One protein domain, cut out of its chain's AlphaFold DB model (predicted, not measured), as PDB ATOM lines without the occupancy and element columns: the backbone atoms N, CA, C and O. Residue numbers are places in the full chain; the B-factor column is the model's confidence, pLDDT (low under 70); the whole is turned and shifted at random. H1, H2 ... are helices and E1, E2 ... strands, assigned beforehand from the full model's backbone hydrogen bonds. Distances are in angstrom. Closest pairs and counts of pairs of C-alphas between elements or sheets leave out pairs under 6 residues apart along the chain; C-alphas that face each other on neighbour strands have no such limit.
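What this domain is: This is residues 133 to 258 of the 260 residues of an uncharacterized protein of Aeromonas sp. 2692-1 (UniProt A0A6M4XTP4). A single antiparallel sheet of eight strands is folded over on itself like part of a barrel: one leaf of E1, E2, E3 and E4 faces a second leaf of E6, E7 and E8, with E5 as the hinge between them. The one helix, H1, sits by the start of E8 and only grazes the sheet, and residues 195 to 210 make a long loop from E5 to H1. The 126 printed residues hold, along the chain, E1 E2 E3 E4 E5 H1 E6 E7 E8, and the sheet's order is E1 to E8 in sequence. The class is mostly strand, though under half of the residues are in named elements. The whole is compact, with a radius of gyration of the C-alphas of 13.9 A and spans of 42 by 35 by 23 A.

How they stand to each other: E1, residues 138 to 140, is an edge strand and forms a hairpin with E2, residues 154 to 159; N 140 and O 154 are 2.8 A apart. E2 and E3, residues 162 to 169, form a hairpin, with N 157 and O 164 at 2.8 A. E3 and E4, residues 174 to 181, form another, with N 165 and O 178 at 2.8 A. E4 and E5, residues 189 to 194, form a hairpin at 142 degrees between directions, with N 192 and O 179 at 2.9 A. These five make a meander, each strand the antiparallel neighbour of the one before. H1, residues 211 to 220, grazes the sheet with residues 212 to 220, and every O i to N i+4 pair in it is within hydrogen-bond range. E6, residues 226 to 235, is antiparallel to E5 at 140 degrees, with N 191 and O 229 at 2.8 A. E6, E7, residues 241 to 246, and E8, residues 254 to 257, make a second meander; N 244 and O 232 are 2.8 A apart, as are N 255 and O 245. The closest C-alphas of H1 and E8 are those of His 216 and Val 254, 7.9 A apart. The closest C-alphas of the edge strands E1 and E8 are those of Trp 140 and Val 257, 6.2 A apart.

Where its parts are: E1 begins at C-alpha 138, (215.991, 247.960, 175.164). E3 is 22.9 A long, E4 23.7 A and E6, the longest strand, 28.9 A. H1 measures 14.2 A from C-alpha 211 at (192.524, 240.993, 164.547). E8 ends at C-alpha 257, (206.706, 242.522, 171.132).

The domain as a whole: The C-alphas farthest apart are those of His 185 and Ala 204, 42.0 A. The printed part has no cut. The links E1 to E2 and E5 to H1 are long. No printed residue has a pLDDT under 70.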
ATOM      1  N   ARG A 133     211.423 237.672 183.541       85.31
ATOM      2  CA  ARG A 133     212.356 238.625 184.145       85.31
ATOM      3  C   ARG A 133     211.739 240.017 184.044       85.31
ATOM      4  O   ARG A 133     211.004 240.272 183.091       85.31
ATOM      5  N   GLY A 134     212.091 240.922 184.953       80.31
ATOM      6  CA  GLY A 134     211.692 242.329 184.841       80.31
ATOM      7  C   GLY A 134     212.070 242.943 183.484       80.31
ATOM      8  O   GLY A 134     212.993 242.477 182.801       80.31
ATOM      9  N   GLY A 135     211.344 243.982 183.080       76.12
ATOM     10  CA  GLY A 135     211.628 244.777 181.892       76.12
ATOM     11  C   GLY A 135     213.042 245.350 181.963       76.12
ATOM     12  O   GLY A 135     213.372 246.091 182.888       76.12
ATOM     13  N   ASN A 136     213.896 244.982 181.011       82.19
ATOM     14  CA  ASN A 136     215.260 245.508 180.889       82.19
ATOM     15  C   ASN A 136     215.284 246.674 179.911       82.19
ATOM     16  O   ASN A 136     214.397 246.744 179.069       82.19
ATOM     17  N   THR A 137     216.308 247.526 179.955       91.19
ATOM     18  CA  THR A 137     216.516 248.543 178.912       91.19
ATOM     19  C   THR A 137     216.627 247.889 177.532       91.19
ATOM     20  O   THR A 137     217.312 246.870 177.386       91.19
ATOM     21  N   GLY A 138     215.943 248.447 176.537       92.88
ATOM     22  CA  GLY A 138     215.991 247.960 175.164       92.88
ATOM     23  C   GLY A 138     214.936 248.583 174.258       92.88
ATOM     24  O   GLY A 138     213.965 249.172 174.731       92.88
ATOM     25  N   SER A 139     215.142 248.379 172.962       93.62
ATOM     26  CA  SER A 139     214.231 248.780 171.894       93.62
ATOM     27  C   SER A 139     213.474 247.566 171.381       93.62
ATOM     28  O   SER A 139     214.033 246.475 171.217       93.62
ATOM     29  N   TRP A 140     212.187 247.751 171.143       92.94
ATOM     30  CA  TRP A 140     211.254 246.692 170.812       92.94
ATOM     31  C   TRP A 140     210.332 247.143 169.689       92.94
ATOM     32  O   TRP A 140     210.074 248.332 169.515       92.94
ATOM     33  N   HIS A 141     209.801 246.152 168.983       87.25
ATOM     34  CA  HIS A 141     208.892 246.297 167.858       87.25
ATOM     35  C   HIS A 141     209.536 246.969 166.634       87.25
ATOM     36  O   HIS A 141     209.681 248.189 166.543       87.25
ATOM     37  N   ALA A 142     209.902 246.147 165.649       75.56
ATOM     38  CA  ALA A 142     210.210 246.639 164.316       75.56
ATOM     39  C   ALA A 142     208.895 247.040 163.629       75.56
ATOM     40  O   ALA A 142     208.041 246.191 163.392       75.56
ATOM     41  N   ASN A 143     208.742 248.328 163.334       77.44
ATOM     42  CA  ASN A 143     207.612 248.890 162.594       77.44
ATOM     43  C   ASN A 143     208.113 249.510 161.284       77.44
ATOM     44  O   ASN A 143     209.303 249.817 161.153       77.44
ATOM     45  N   ASN A 144     207.213 249.700 160.322       75.56
ATOM     46  CA  ASN A 144     207.562 250.331 159.050       75.56
ATOM     47  C   ASN A 144     207.507 251.867 159.130       75.56
ATOM     48  O   ASN A 144     207.859 252.550 158.168       75.56
ATOM     49  N   GLY A 145     207.076 252.412 160.273       75.25
ATOM     50  CA  GLY A 145     206.967 253.846 160.530       75.25
ATOM     51  C   GLY A 145     205.741 254.483 159.879       75.25
ATOM     52  O   GLY A 145     205.666 255.710 159.785       75.25
ATOM     53  N   TYR A 146     204.782 253.680 159.407       84.19
ATOM     54  CA  TYR A 146     203.575 254.210 158.789       84.19
ATOM     55  C   TYR A 146     202.610 254.712 159.861       84.19
ATOM     56  O   TYR A 146     202.260 253.997 160.795       84.19
ATOM     57  N   GLY A 147     202.091 255.928 159.674       85.38
ATOM     58  CA  GLY A 147     201.102 256.528 160.577       85.38
ATOM     59  C   GLY A 147     199.778 255.759 160.690       85.38
ATOM     60  O   GLY A 147     198.930 256.140 161.486       85.38
ATOM     61  N   THR A 148     199.578 254.712 159.889       87.19
ATOM     62  CA  THR A 148     198.405 253.827 159.897       87.19
ATOM     63  C   THR A 148     198.610 252.561 160.729       87.19
ATOM     64  O   THR A 148     197.640 251.853 160.989       87.19
ATOM     65  N   GLU A 149     199.839 252.249 161.155       90.56
ATOM     66  CA  GLU A 149     200.115 251.119 162.049       90.56
ATOM     67  C   GLU A 149     199.565 251.417 163.452       90.56
ATOM     68  O   GLU A 149     199.558 252.564 163.907       90.56
ATOM     69  N   LEU A 150     199.070 250.398 164.161       93.31
ATOM     70  CA  LEU A 150     198.571 250.625 165.517       93.31
ATOM     71  C   LEU A 150     199.716 250.925 166.488       93.31
ATOM     72  O   LEU A 150     199.625 251.882 167.253       93.31
ATOM     73  N   LEU A 151     200.777 250.117 166.450       94.50
ATOM     74  CA  LEU A 151     201.928 250.213 167.343       94.50
ATOM     75  C   LEU A 151     203.185 250.610 166.559       94.50
ATOM     76  O   LEU A 151     203.524 249.988 165.559       94.50
ATOM     77  N   GLY A 152     203.877 251.640 167.037       94.12
ATOM     78  CA  GLY A 152     205.171 252.106 166.545       94.12
ATOM     79  C   GLY A 152     206.321 251.566 167.387       94.12
ATOM     80  O   GLY A 152     206.337 250.385 167.737       94.12
ATOM     81  N   ASN A 153     207.304 252.412 167.708       94.19
ATOM     82  CA  ASN A 153     208.414 251.987 168.555       94.19
ATOM     83  C   ASN A 153     207.937 251.741 169.988       94.19
ATOM     84  O   ASN A 153     207.107 252.479 170.536       94.19
ATOM     85  N   VAL A 154     208.508 250.712 170.608       96.31
ATOM     86  CA  VAL A 154     208.362 250.461 172.035       96.31
ATOM     87  C   VAL A 154     209.743 250.497 172.660       96.31
ATOM     88  O   VAL A 154     210.604 249.689 172.330       96.31
ATOM     89  N   GLU A 155     209.956 251.415 173.594       96.50
ATOM     90  CA  GLU A 155     211.243 251.573 174.269       96.50
ATOM     91  C   GLU A 155     211.079 251.320 175.758       96.50
ATOM     92  O   GLU A 155     210.164 251.840 176.399       96.50
ATOM     93  N   SER A 156     212.000 250.549 176.321       95.50
ATOM     94  CA  SER A 156     212.097 250.318 177.751       95.50
ATOM     95  C   SER A 156     213.390 250.892 178.298       95.50
ATOM     96  O   SER A 156     214.463 250.734 177.720       95.50
ATOM     97  N   THR A 157     213.307 251.538 179.456       95.81
ATOM     98  CA  THR A 157     214.461 252.050 180.195       95.81
ATOM     99  C   THR A 157     214.380 251.584 181.638       95.81
ATOM    100  O   THR A 157     213.360 251.764 182.300       95.81
ATOM    101  N   ARG A 158     215.471 251.006 182.139       93.44
ATOM    102  CA  ARG A 158     215.660 250.695 183.555       93.44
ATOM    103  C   ARG A 158     216.839 251.491 184.104       93.44
ATOM    104  O   ARG A 158     217.951 251.377 183.593       93.44
ATOM    105  N   ASN A 159     216.590 252.260 185.161       92.12
ATOM    106  CA  ASN A 159     217.607 252.975 185.926       92.12
ATOM    107  C   ASN A 159     217.467 252.612 187.412       92.12
ATOM    108  O   ASN A 159     216.598 253.141 188.108       92.12
ATOM    109  N   GLY A 160     218.285 251.660 187.870       89.69
ATOM    110  CA  GLY A 160     218.083 251.009 189.165       89.69
ATOM    111  C   GLY A 160     216.708 250.338 189.223       89.69
ATOM    112  O   GLY A 160     216.355 249.554 188.336       89.69
ATOM    113  N   ASP A 161     215.921 250.700 190.231       90.94
ATOM    114  CA  ASP A 161     214.563 250.181 190.416       90.94
ATOM    115  C   ASP A 161     213.515 250.940 189.594       90.94
ATOM    116  O   ASP A 161     212.400 250.447 189.422       90.94
ATOM    117  N   LYS A 162     213.845 252.120 189.047       94.38
ATOM    118  CA  LYS A 162     212.920 252.860 188.184       94.38
ATOM    119  C   LYS A 162     212.845 252.188 186.814       94.38
ATOM    120  O   LYS A 162     213.863 252.026 186.137       94.38
ATOM    121  N   VAL A 163     211.628 251.863 186.392       95.12
ATOM    122  CA  VAL A 163     211.319 251.292 185.079       95.12
ATOM    123  C   VAL A 163     210.377 252.232 184.342       95.12
ATOM    124  O   VAL A 163     209.358 252.659 184.890       95.12
ATOM    125  N   THR A 164     210.715 252.531 183.093       97.06
ATOM    126  CA  THR A 164     209.887 253.315 182.178       97.06
ATOM    127  C   THR A 164     209.702 252.544 180.877       97.06
ATOM    128  O   THR A 164     210.656 251.970 180.352       97.06
ATOM    129  N   ILE A 165     208.480 252.540 180.354       97.50
ATOM    130  CA  ILE A 165     208.124 252.025 179.032       97.50
ATOM    131  C   ILE A 165     207.457 253.149 178.255       97.50
ATOM    132  O   ILE A 165     206.561 253.808 178.777       97.50
ATOM    133  N   THR A 166     207.856 253.347 177.007       97.56
ATOM    134  CA  THR A 166     207.140 254.212 176.068       97.56
ATOM    135  C   THR A 166     206.631 253.376 174.909       97.56
ATOM    136  O   THR A 166     207.321 252.466 174.454       97.56
ATOM    137  N   MET A 167     205.401 253.643 174.481       97.50
ATOM    138  CA  MET A 167     204.750 252.935 173.382       97.50
ATOM    139  C   MET A 167     204.140 253.958 172.439       97.50
ATOM    140  O   MET A 167     203.219 254.683 172.820       97.50
ATOM    141  N   GLU A 168     204.656 254.037 171.220       96.44
ATOM    142  CA  GLU A 168     204.078 254.882 170.180       96.44
ATOM    143  C   GLU A 168     202.826 254.215 169.616       96.44
ATOM    144  O   GLU A 168     202.868 253.069 169.180       96.44
ATOM    145  N   LEU A 169     201.705 254.931 169.610       95.94
ATOM    146  CA  LEU A 169     200.465 254.488 168.988       95.94
ATOM    147  C   LEU A 169     200.224 255.336 167.741       95.94
ATOM    148  O   LEU A 169     199.602 256.400 167.815       95.94
ATOM    149  N   LEU A 170     200.772 254.897 166.605       94.62
ATOM    150  CA  LEU A 170     200.927 255.739 165.412       94.62
ATOM    151  C   LEU A 170     199.569 256.169 164.838       94.62
ATOM    152  O   LEU A 170     199.318 257.369 164.712       94.62
ATOM    153  N   ALA A 171     198.645 255.232 164.621       94.19
ATOM    154  CA  ALA A 171     197.287 255.539 164.155       94.19
ATOM    155  C   ALA A 171     196.480 256.413 165.131       94.19
ATOM    156  O   ALA A 171     195.658 257.247 164.719       94.19
ATOM    157  N   ALA A 172     196.732 256.255 166.432       95.25
ATOM    158  CA  ALA A 172     196.114 257.075 167.467       95.25
ATOM    159  C   ALA A 172     196.780 258.457 167.611       95.25
ATOM    160  O   ALA A 172     196.183 259.347 168.221       95.25
ATOM    161  N   GLY A 173     197.966 258.655 167.026       95.12
ATOM    162  CA  GLY A 173     198.710 259.913 167.021       95.12
ATOM    163  C   GLY A 173     199.280 260.311 168.384       95.12
ATOM    164  O   GLY A 173     199.373 261.502 168.672       95.12
ATOM    165  N   CYS A 174     199.609 259.343 169.243       96.25
ATOM    166  CA  CYS A 174     200.051 259.596 170.614       96.25
ATOM    167  C   CYS A 174     201.159 258.628 171.062       96.25
ATOM    168  O   CYS A 174     201.454 257.640 170.394       96.25
ATOM    169  N   THR A 175     201.730 258.891 172.238       97.25
ATOM    170  CA  THR A 175     202.665 257.989 172.920       97.25
ATOM    171  C   THR A 175     202.162 257.742 174.331       97.25
ATOM    172  O   THR A 175     201.911 258.691 175.075       97.25
ATOM    173  N   LEU A 176     202.045 256.472 174.712       98.06
ATOM    174  CA  LEU A 176     201.783 256.090 176.093       98.06
ATOM    175  C   LEU A 176     203.095 255.971 176.853       98.06
ATOM    176  O   LEU A 176     204.060 255.403 176.342       98.06
ATOM    177  N   THR A 177     203.119 256.474 178.084       98.19
ATOM    178  CA  THR A 177     204.276 256.345 178.979       98.19
ATOM    179  C   THR A 177     203.862 255.622 180.250       98.19
ATOM    180  O   THR A 177     203.005 256.109 180.986       98.19
ATOM    181  N   GLY A 178     204.461 254.457 180.485       97.81
ATOM    182  CA  GLY A 178     204.335 253.660 181.697       97.81
ATOM    183  C   GLY A 178     205.520 253.889 182.619       97.81
ATOM    184  O   GLY A 178     206.654 253.646 182.215       97.81
ATOM    185  N   GLU A 179     205.277 254.308 183.857       97.31
ATOM    186  CA  GLU A 179     206.327 254.467 184.868       97.31
ATOM    187  C   GLU A 179     206.021 253.660 186.129       97.31
ATOM    188  O   GLU A 179     204.873 253.550 186.563       97.31
ATOM    189  N   GLY A 180     207.062 253.110 186.748       94.12
ATOM    190  CA  GLY A 180     206.934 252.381 188.001       94.12
ATOM    191  C   GLY A 180     208.269 252.116 188.680       94.12
ATOM    192  O   GLY A 180     209.344 252.369 188.130       94.12
ATOM    193  N   ILE A 181     208.179 251.613 189.909       90.56
ATOM    194  CA  ILE A 181     209.324 251.170 190.700       90.56
ATOM    195  C   ILE A 181     209.211 249.657 190.836       90.56
ATOM    196  O   ILE A 181     208.229 249.145 191.378       90.56
ATOM    197  N   SER A 182     210.213 248.957 190.324       85.25
ATOM    198  CA  SER A 182     210.362 247.519 190.477       85.25
ATOM    199  C   SER A 182     210.628 247.207 191.945       85.25
ATOM    200  O   SER A 182     211.583 247.714 192.522       85.25
ATOM    201  N   SER A 183     209.791 246.375 192.561       73.44
ATOM    202  CA  SER A 183     210.046 245.895 193.923       73.44
ATOM    203  C   SER A 183     211.064 244.751 193.950       73.44
ATOM    204  O   SER A 183     211.507 244.358 195.022       73.44
ATOM    205  N   GLY A 184     211.381 244.154 192.793       74.19
ATOM    206  CA  GLY A 184     212.167 242.919 192.695       74.19
ATOM    207  C   GLY A 184     211.482 241.678 193.288       74.19
ATOM    208  O   GLY A 184     212.035 240.584 193.208       74.19
ATOM    209  N   HIS A 185     210.287 241.831 193.867       70.75
ATOM    210  CA  HIS A 185     209.536 240.774 194.549       70.75
ATOM    211  C   HIS A 185     208.445 240.142 193.675       70.75
ATOM    212  O   HIS A 185     207.891 239.109 194.040       70.75
ATOM    213  N   THR A 186     208.142 240.750 192.528       77.62
ATOM    214  CA  THR A 186     207.107 240.321 191.581       77.62
ATOM    215  C   THR A 186     207.722 239.745 190.308       77.62
ATOM    216  O   THR A 186     208.854 240.058 189.932       77.62
ATOM    217  N   ARG A 187     206.953 238.919 189.594       82.31
ATOM    218  CA  ARG A 187     207.336 238.391 188.270       82.31
ATOM    219  C   ARG A 187     207.254 239.439 187.161       82.31
ATOM    220  O   ARG A 187     207.813 239.226 186.081       82.31
ATOM    221  N   PHE A 188     206.559 240.540 187.433       88.94
ATOM    222  CA  PHE A 188     206.268 241.627 186.508       88.94
ATOM    223  C   PHE A 188     206.553 242.975 187.166       88.94
ATOM    224  O   PHE A 188     206.234 243.178 188.338       88.94
ATOM    225  N   ASP A 189     207.081 243.926 186.405       92.25
ATOM    226  CA  ASP A 189     207.107 245.323 186.820       92.25
ATOM    227  C   ASP A 189     205.714 245.926 186.640       92.25
ATOM    228  O   ASP A 189     205.128 245.872 185.558       92.25
ATOM    229  N   ARG A 190     205.187 246.510 187.713       92.38
ATOM    230  CA  ARG A 190     203.885 247.177 187.729       92.38
ATOM    231  C   ARG A 190     204.076 248.656 187.406       92.38
ATOM    232  O   ARG A 190     204.742 249.363 188.164       92.38
ATOM    233  N   LEU A 191     203.483 249.124 186.312       94.88
ATOM    234  CA  LEU A 191     203.643 250.485 185.800       94.88
ATOM    235  C   LEU A 191     202.292 251.199 185.698       94.88
ATOM    236  O   LEU A 191     201.286 250.597 185.323       94.88
ATOM    237  N   GLN A 192     202.277 252.496 185.981       96.50
ATOM    238  CA  GLN A 192     201.146 253.366 185.679       96.50
ATOM    239  C   GLN A 192     201.350 253.970 184.289       96.50
ATOM    240  O   GLN A 192     202.276 254.756 184.096       96.50
ATOM    241  N   PHE A 193     200.495 253.613 183.331       97.94
ATOM    242  CA  PHE A 193     200.499 254.186 181.987       97.94
ATOM    243  C   PHE A 193     199.636 255.442 181.921       97.94
ATOM    244  O   PHE A 193     198.545 255.479 182.493       97.94
ATOM    245  N   THR A 194     200.126 256.450 181.205       98.00
ATOM    246  CA  THR A 194     199.504 257.769 181.001       98.00
ATOM    247  C   THR A 194     199.656 258.223 179.544       98.00
ATOM    248  O   THR A 194     200.409 257.605 178.784       98.00
ATOM    249  N   GLY A 195     198.955 259.294 179.152       96.69
ATOM    250  CA  GLY A 195     198.981 259.858 177.794       96.69
ATOM    251  C   GLY A 195     197.777 259.470 176.930       96.69
ATOM    252  O   GLY A 195     197.682 259.911 175.783       96.69
ATOM    253  N   PHE A 196     196.847 258.678 177.474       96.62
ATOM    254  CA  PHE A 196     195.630 258.225 176.796       96.62
ATOM    255  C   PHE A 196     194.738 259.387 176.337       96.62
ATOM    256  O   PHE A 196     194.119 259.305 175.281       96.62
ATOM    257  N   GLU A 197     194.729 260.503 177.068       95.00
ATOM    258  CA  GLU A 197     193.942 261.700 176.755       95.00
ATOM    259  C   GLU A 197     194.356 262.384 175.441       95.00
ATOM    260  O   GLU A 197     193.605 263.178 174.875       95.00
ATOM    261  N   ARG A 198     195.560 262.076 174.945       95.56
ATOM    262  CA  ARG A 198     196.105 262.602 173.684       95.56
ATOM    263  C   ARG A 198     195.827 261.677 172.503       95.56
ATOM    264  O   ARG A 198     196.079 262.057 171.362       95.56
ATOM    265  N   CYS A 199     195.336 260.470 172.768       96.25
ATOM    266  CA  CYS A 199     195.133 259.431 171.775       96.25
ATOM    267  C   CYS A 199     193.762 259.545 171.108       96.25
ATOM    268  O   CYS A 199     192.746 259.803 171.753       96.25
ATOM    269  N   ARG A 200     193.717 259.307 169.794       95.69
ATOM    270  CA  ARG A 200     192.474 259.245 169.013       95.69
ATOM    271  C   ARG A 200     192.307 257.873 168.379       95.69
ATOM    272  O   ARG A 200     192.685 257.678 167.223       95.69
ATOM    273  N   PHE A 201     191.736 256.955 169.149       94.44
ATOM    274  CA  PHE A 201     191.435 255.595 168.716       94.44
ATOM    275  C   PHE A 201     190.292 255.590 167.703       94.44
ATOM    276  O   PHE A 201     189.168 255.976 168.016       94.44
ATOM    277  N   ASP A 202     190.594 255.162 166.483       91.44
ATOM    278  CA  ASP A 202     189.646 255.110 165.374       91.44
ATOM    279  C   ASP A 202     189.990 253.911 164.492       91.44
ATOM    280  O   ASP A 202     191.057 253.857 163.878       91.44
ATOM    281  N   SER A 203     189.080 252.939 164.432       87.81
ATOM    282  CA  SER A 203     189.275 251.721 163.648       87.81
ATOM    283  C   SER A 203     189.265 251.967 162.138       87.81
ATOM    284  O   SER A 203     189.712 251.099 161.394       87.81
ATOM    285  N   ALA A 204     188.776 253.122 161.669       87.81
ATOM    286  CA  ALA A 204     188.805 253.493 160.256       87.81
ATOM    287  C   ALA A 204     190.192 253.959 159.780       87.81
ATOM    288  O   ALA A 204     190.431 254.024 158.576       87.81
ATOM    289  N   LYS A 205     191.108 254.283 160.700       86.12
ATOM    290  CA  LYS A 205     192.488 254.671 160.363       86.12
ATOM    291  C   LYS A 205     193.418 253.490 160.121       86.12
ATOM    292  O   LYS A 205     194.513 253.684 159.595       86.12
ATOM    293  N   GLY A 206     193.009 252.301 160.549       81.75
ATOM    294  CA  GLY A 206     193.800 251.100 160.376       81.75
ATOM    295  C   GLY A 206     193.872 250.685 158.918       81.75
ATOM    296  O   GLY A 206     192.840 250.425 158.303       81.75
ATOM    297  N   ALA A 207     195.086 250.612 158.382       81.00
ATOM    298  CA  ALA A 207     195.362 249.972 157.102       81.00
ATOM    299  C   ALA A 207     195.936 248.580 157.379       81.00
ATOM    300  O   ALA A 207     196.883 248.467 158.155       81.00
ATOM    301  N   ASP A 208     195.342 247.547 156.777       81.81
ATOM    302  CA  ASP A 208     195.781 246.145 156.884       81.81
ATOM    303  C   ASP A 208     195.943 245.638 158.331       81.81
ATOM    304  O   ASP A 208     196.807 244.818 158.640       81.81
ATOM    305  N   TRP A 209     195.105 246.146 159.238       87.56
ATOM    306  CA  TRP A 209     195.123 245.776 160.650       87.56
ATOM    307  C   TRP A 209     194.722 244.323 160.870       87.56
ATOM    308  O   TRP A 209     193.686 243.850 160.403       87.56
ATOM    309  N   THR A 210     195.508 243.629 161.682       86.94
ATOM    310  CA  THR A 210     195.187 242.272 162.126       86.94
ATOM    311  C   THR A 210     194.040 242.285 163.136       86.94
ATOM    312  O   THR A 210     193.695 243.321 163.717       86.94
ATOM    313  N   ALA A 211     193.469 241.117 163.438       87.31
ATOM    314  CA  ALA A 211     192.524 240.993 164.547       87.31
ATOM    315  C   ALA A 211     193.081 241.510 165.884       87.31
ATOM    316  O   ALA A 211     192.334 242.066 166.693       87.31
ATOM    317  N   VAL A 212     194.390 241.343 166.106       88.69
ATOM    318  CA  VAL A 212     195.091 241.848 167.292       88.69
ATOM    319  C   VAL A 212     195.026 243.370 167.340       88.69
ATOM    320  O   VAL A 212     194.681 243.926 168.382       88.69
ATOM    321  N   ASP A 213     195.262 244.041 166.214       91.12
ATOM    322  CA  ASP A 213     195.220 245.501 166.144       91.12
ATOM    323  C   ASP A 213     193.810 246.035 166.416       91.12
ATOM    324  O   ASP A 213     193.616 246.923 167.248       91.12
ATOM    325  N   TYR A 214     192.787 245.446 165.794       90.69
ATOM    326  CA  TYR A 214     191.403 245.856 166.040       90.69
ATOM    327  C   TYR A 214     190.975 245.654 167.497       90.69
ATOM    328  O   TYR A 214     190.321 246.535 168.067       90.69
ATOM    329  N   HIS A 215     191.351 244.528 168.111       92.19
ATOM    330  CA  HIS A 215     191.082 244.290 169.526       92.19
ATOM    331  C   HIS A 215     191.805 245.314 170.408       92.19
ATOM    332  O   HIS A 215     191.173 245.955 171.250       92.19
ATOM    333  N   HIS A 216     193.108 245.515 170.190       94.81
ATOM    334  CA  HIS A 216     193.910 246.432 170.991       94.81
ATOM    335  C   HIS A 216     193.437 247.878 170.863       94.81
ATOM    336  O   HIS A 216     193.282 248.554 171.876       94.81
ATOM    337  N   ASN A 217     193.127 248.351 169.654       94.25
ATOM    338  CA  ASN A 217     192.578 249.689 169.453       94.25
ATOM    339  C   ASN A 217     191.251 249.880 170.211       94.25
ATOM    340  O   ASN A 217     191.070 250.892 170.888       94.25
ATOM    341  N   ALA A 218     190.339 248.903 170.144       93.06
ATOM    342  CA  ALA A 218     189.056 248.969 170.847       93.06
ATOM    343  C   ALA A 218     189.216 248.944 172.378       93.06
ATOM    344  O   ALA A 218     188.521 249.675 173.085       93.06
ATOM    345  N   ALA A 219     190.141 248.133 172.890       94.56
ATOM    346  CA  ALA A 219     190.433 248.035 174.314       94.56
ATOM    347  C   ALA A 219     191.123 249.300 174.858       94.56
ATOM    348  O   ALA A 219     190.725 249.817 175.902       94.56
ATOM    349  N   LEU A 220     192.102 249.854 174.133       96.19
ATOM    350  CA  LEU A 220     192.776 251.104 174.505       96.19
ATOM    351  C   LEU A 220     191.808 252.293 174.532       96.19
ATOM    352  O   LEU A 220     191.928 253.147 175.407       96.19
ATOM    353  N   ALA A 221     190.804 252.314 173.650       94.75
ATOM    354  CA  ALA A 221     189.773 253.352 173.625       94.75
ATOM    355  C   ALA A 221     188.917 253.426 174.905       94.75
ATOM    356  O   ALA A 221     188.228 254.421 175.122       94.75
ATOM    357  N   LYS A 222     188.942 252.387 175.754       93.50
ATOM    358  CA  LYS A 222     188.241 252.367 177.049       93.50
ATOM    359  C   LYS A 222     189.040 253.004 178.181       93.50
ATOM    360  O   LYS A 222     188.466 253.297 179.233       93.50
ATOM    361  N   ALA A 223     190.346 253.181 177.996       93.19
ATOM    362  CA  ALA A 223     191.177 253.846 178.982       93.19
ATOM    363  C   ALA A 223     190.729 255.304 179.141       93.19
ATOM    364  O   ALA A 223     190.337 255.962 178.180       93.19
ATOM    365  N   LYS A 224     190.771 255.800 180.381       86.62
ATOM    366  CA  LYS A 224     190.485 257.206 180.687       86.62
ATOM    367  C   LYS A 224     191.780 258.015 180.597       86.62
ATOM    368  O   LYS A 224     192.355 258.142 179.529       86.62
ATOM    369  N   GLU A 225     192.260 258.534 181.721       91.00
ATOM    370  CA  GLU A 225     193.513 259.300 181.795       91.00
ATOM    371  C   GLU A 225     194.731 258.389 181.972       91.00
ATOM    372  O   GLU A 225     195.835 258.682 181.515       91.00
ATOM    373  N   SER A 226     194.537 257.264 182.659       95.06
ATOM    374  CA  SER A 226     195.613 256.354 183.009       95.06
ATOM    375  C   SER A 226     195.114 254.916 183.096       95.06
ATOM    376  O   SER A 226     193.916 254.673 183.262       95.06
ATOM    377  N   ALA A 227     196.037 253.966 182.972       95.38
ATOM    378  CA  ALA A 227     195.756 252.545 183.120       95.38
ATOM    379  C   ALA A 227     196.920 251.838 183.814       95.38
ATOM    380  O   ALA A 227     198.089 252.155 183.581       95.38
ATOM    381  N   LEU A 228     196.601 250.863 184.658       93.50
ATOM    382  CA  LEU A 228     197.604 249.987 185.244       93.50
ATOM    383  C   LEU A 228     198.093 248.987 184.190       93.50
ATOM    384  O   LEU A 228     197.276 248.363 183.514       93.50
ATOM    385  N   GLY A 229     199.408 248.807 184.081       94.19
ATOM    386  CA  GLY A 229     200.020 247.821 183.196       94.19
ATOM    387  C   GLY A 229     201.104 247.001 183.893       94.19
ATOM    388  O   GLY A 229     201.710 247.439 184.871       94.19
ATOM    389  N   TYR A 230     201.343 245.799 183.378       93.81
ATOM    390  CA  TYR A 230     202.335 244.853 183.881       93.81
ATOM    391  C   TYR A 230     203.306 244.488 182.780       93.81
ATOM    392  O   TYR A 230     202.892 244.154 181.670       93.81
ATOM    393  N   VAL A 231     204.594 244.544 183.103       94.69
ATOM    394  CA  VAL A 231     205.663 244.423 182.121       94.69
ATOM    395  C   VAL A 231     206.667 243.375 182.541       94.69
ATOM    396  O   VAL A 231     207.149 243.365 183.670       94.69
ATOM    397  N   ALA A 232     207.011 242.491 181.617       93.38
ATOM    398  CA  ALA A 232     208.082 241.530 181.815       93.38
ATOM    399  C   ALA A 232     208.719 241.143 180.487       93.38
ATOM    400  O   ALA A 232     208.199 241.413 179.410       93.38
ATOM    401  N   THR A 233     209.847 240.456 180.576       93.38
ATOM    402  CA  THR A 233     210.461 239.776 179.443       93.38
ATOM    403  C   THR A 233     210.521 238.284 179.709       93.38
ATOM    404  O   THR A 233     210.716 237.852 180.845       93.38
ATOM    405  N   PHE A 234     210.370 237.476 178.671       91.19
ATOM    406  CA  PHE A 234     210.520 236.024 178.758       91.19
ATOM    407  C   PHE A 234     211.121 235.483 177.460       91.19
ATOM    408  O   PHE A 234     211.278 236.219 176.486       91.19
ATOM    409  N   LYS A 235     211.523 234.210 177.460       90.00
ATOM    410  CA  LYS A 235     211.933 233.509 176.237       90.00
ATOM    411  C   LYS A 235     210.772 232.655 175.749       90.00
ATOM    412  O   LYS A 235     210.242 231.884 176.543       90.00
ATOM    413  N   SER A 236     210.404 232.789 174.480       83.44
ATOM    414  CA  SER A 236     209.460 231.874 173.838       83.44
ATOM    415  C   SER A 236     210.050 230.465 173.735       83.44
ATOM    416  O   SER A 236     211.257 230.273 173.917       83.44
ATOM    417  N   ASP A 237     209.222 229.487 173.374       76.62
ATOM    418  CA  ASP A 237     209.653 228.096 173.153       76.62
ATOM    419  C   ASP A 237     210.738 227.979 172.068       76.62
ATOM    420  O   ASP A 237     211.567 227.073 172.090       76.62
ATOM    421  N   HIS A 238     210.787 228.947 171.149       78.19
ATOM    422  CA  HIS A 238     211.811 229.064 170.108       78.19
ATOM    423  C   HIS A 238     213.070 229.822 170.571       78.19
ATOM    424  O   HIS A 238     213.939 230.145 169.765       78.19
ATOM    425  N   GLY A 239     213.171 230.159 171.859       80.69
ATOM    426  CA  GLY A 239     214.319 230.833 172.467       80.69
ATOM    427  C   GLY A 239     214.392 232.345 172.236       80.69
ATOM    428  O   GLY A 239     215.280 232.995 172.794       80.69
ATOM    429  N   SER A 240     213.459 232.916 171.468       85.31
ATOM    430  CA  SER A 240     213.407 234.355 171.188       85.31
ATOM    431  C   SER A 240     212.952 235.122 172.426       85.31
ATOM    432  O   SER A 240     211.993 234.727 173.091       85.31
ATOM    433  N   ARG A 241     213.643 236.216 172.759       90.50
ATOM    434  CA  ARG A 241     213.226 237.086 173.865       90.50
ATOM    435  C   ARG A 241     212.014 237.895 173.421       90.50
ATOM    436  O   ARG A 241     212.052 238.476 172.351       90.50
ATOM    437  N   LEU A 242     210.992 237.973 174.258       92.50
ATOM    438  CA  LEU A 242     209.807 238.801 174.053       92.50
ATOM    439  C   LEU A 242     209.650 239.760 175.229       92.50
ATOM    440  O   LEU A 242     209.990 239.403 176.361       92.50
ATOM    441  N   LEU A 243     209.134 240.955 174.961       94.62
ATOM    442  CA  LEU A 243     208.563 241.850 175.964       94.62
ATOM    443  C   LEU A 243     207.048 241.640 175.971       94.62
ATOM    444  O   LEU A 243     206.418 241.610 174.914       94.62
ATOM    445  N   VAL A 244     206.481 241.495 177.165       94.62
ATOM    446  CA  VAL A 244     205.039 241.478 177.392       94.62
ATOM    447  C   VAL A 244     204.618 242.747 178.115       94.62
ATOM    448  O   VAL A 244     205.260 243.131 179.094       94.62
ATOM    449  N   VAL A 245     203.544 243.381 177.644       96.19
ATOM    450  CA  VAL A 245     202.863 244.489 178.327       96.19
ATOM    451  C   VAL A 245     201.375 244.162 178.396       96.19
ATOM    452  O   VAL A 245     200.693 244.187 177.376       96.19
ATOM    453  N   GLY A 246     200.874 243.832 179.584       94.75
ATOM    454  CA  GLY A 246     199.467 243.482 179.799       94.75
ATOM    455  C   GLY A 246     198.718 244.522 180.621       94.75
ATOM    456  O   GLY A 246     199.258 245.039 181.600       94.75
ATOM    457  N   PHE A 247     197.471 244.795 180.248       94.44
ATOM    458  CA  PHE A 247     196.605 245.768 180.907       94.44
ATOM    459  C   PHE A 247     195.357 245.059 181.456       94.44
ATOM    460  O   PHE A 247     194.412 244.817 180.701       94.44
ATOM    461  N   PRO A 248     195.304 244.733 182.762       89.31
ATOM    462  CA  PRO A 248     194.204 243.950 183.335       89.31
ATOM    463  C   PRO A 248     192.824 244.585 183.146       89.31
ATOM    464  O   PRO A 248     191.824 243.877 183.084       89.31
ATOM    465  N   GLU A 249     192.764 245.914 183.066       89.94
ATOM    466  CA  GLU A 249     191.511 246.673 183.035       89.94
ATOM    467  C   GLU A 249     191.024 247.000 181.620       89.94
ATOM    468  O   GLU A 249     189.917 247.509 181.457       89.94
ATOM    469  N   LEU A 250     191.824 246.693 180.594       93.69
ATOM    470  CA  LEU A 250     191.539 247.040 179.202       93.69
ATOM    471  C   LEU A 250     191.218 245.780 178.398       93.69
ATOM    472  O   LEU A 250     191.986 245.374 177.539       93.69
ATOM    473  N   ASP A 251     190.094 245.133 178.714       91.94
ATOM    474  CA  ASP A 251     189.562 243.954 178.003       91.94
ATOM    475  C   ASP A 251     190.562 242.807 177.759       91.94
ATOM    476  O   ASP A 251     190.490 242.097 176.758       91.94
ATOM    477  N   GLY A 252     191.514 242.616 178.671       86.12
ATOM    478  CA  GLY A 252     192.543 241.591 178.523       86.12
ATOM    479  C   GLY A 252     193.585 241.878 177.442       86.12
ATOM    480  O   GLY A 252     194.242 240.946 176.980       86.12
ATOM    481  N   LEU A 253     193.754 243.148 177.069       93.75
ATOM    482  CA  LEU A 253     194.786 243.613 176.154       93.75
ATOM    483  C   LEU A 253     196.174 243.205 176.649       93.75
ATOM    484  O   LEU A 253     196.581 243.526 177.773       93.75
ATOM    485  N   VAL A 254     196.919 242.539 175.768       94.19
ATOM    486  CA  VAL A 254     198.302 242.138 176.007       94.19
ATOM    487  C   VAL A 254     199.116 242.304 174.733       94.19
ATOM    488  O   VAL A 254     198.854 241.672 173.715       94.19
ATOM    489  N   TRP A 255     200.171 243.103 174.821       93.81
ATOM    490  CA  TRP A 255     201.184 243.202 173.784       93.81
ATOM    491  C   TRP A 255     202.266 242.156 174.000       93.81
ATOM    492  O   TRP A 255     202.835 242.073 175.086       93.81
ATOM    493  N   LEU A 256     202.591 241.413 172.944       91.94
ATOM    494  CA  LEU A 256     203.842 240.675 172.825       91.94
ATOM    495  C   LEU A 256     204.671 241.318 171.730       91.94
ATOM    496  O   LEU A 256     204.254 241.336 170.575       91.94
ATOM    497  N   VAL A 257     205.844 241.826 172.085       92.94
ATOM    498  CA  VAL A 257     206.706 242.522 171.132       92.94
ATOM    499  C   VAL A 257     208.097 241.906 171.103       92.94
ATOM    500  O   VAL A 257     208.701 241.594 172.135       92.94
ATOM    501  N   ASN A 258     208.594 241.708 169.885       90.88
ATOM    502  CA  ASN A 258     209.952 241.245 169.632       90.88
ATOM    503  C   ASN A 258     210.954 242.383 169.876       90.88
ATOM    504  O   ASN A 258     210.597 243.551 169.708       90.88
TER     505      ASN A 258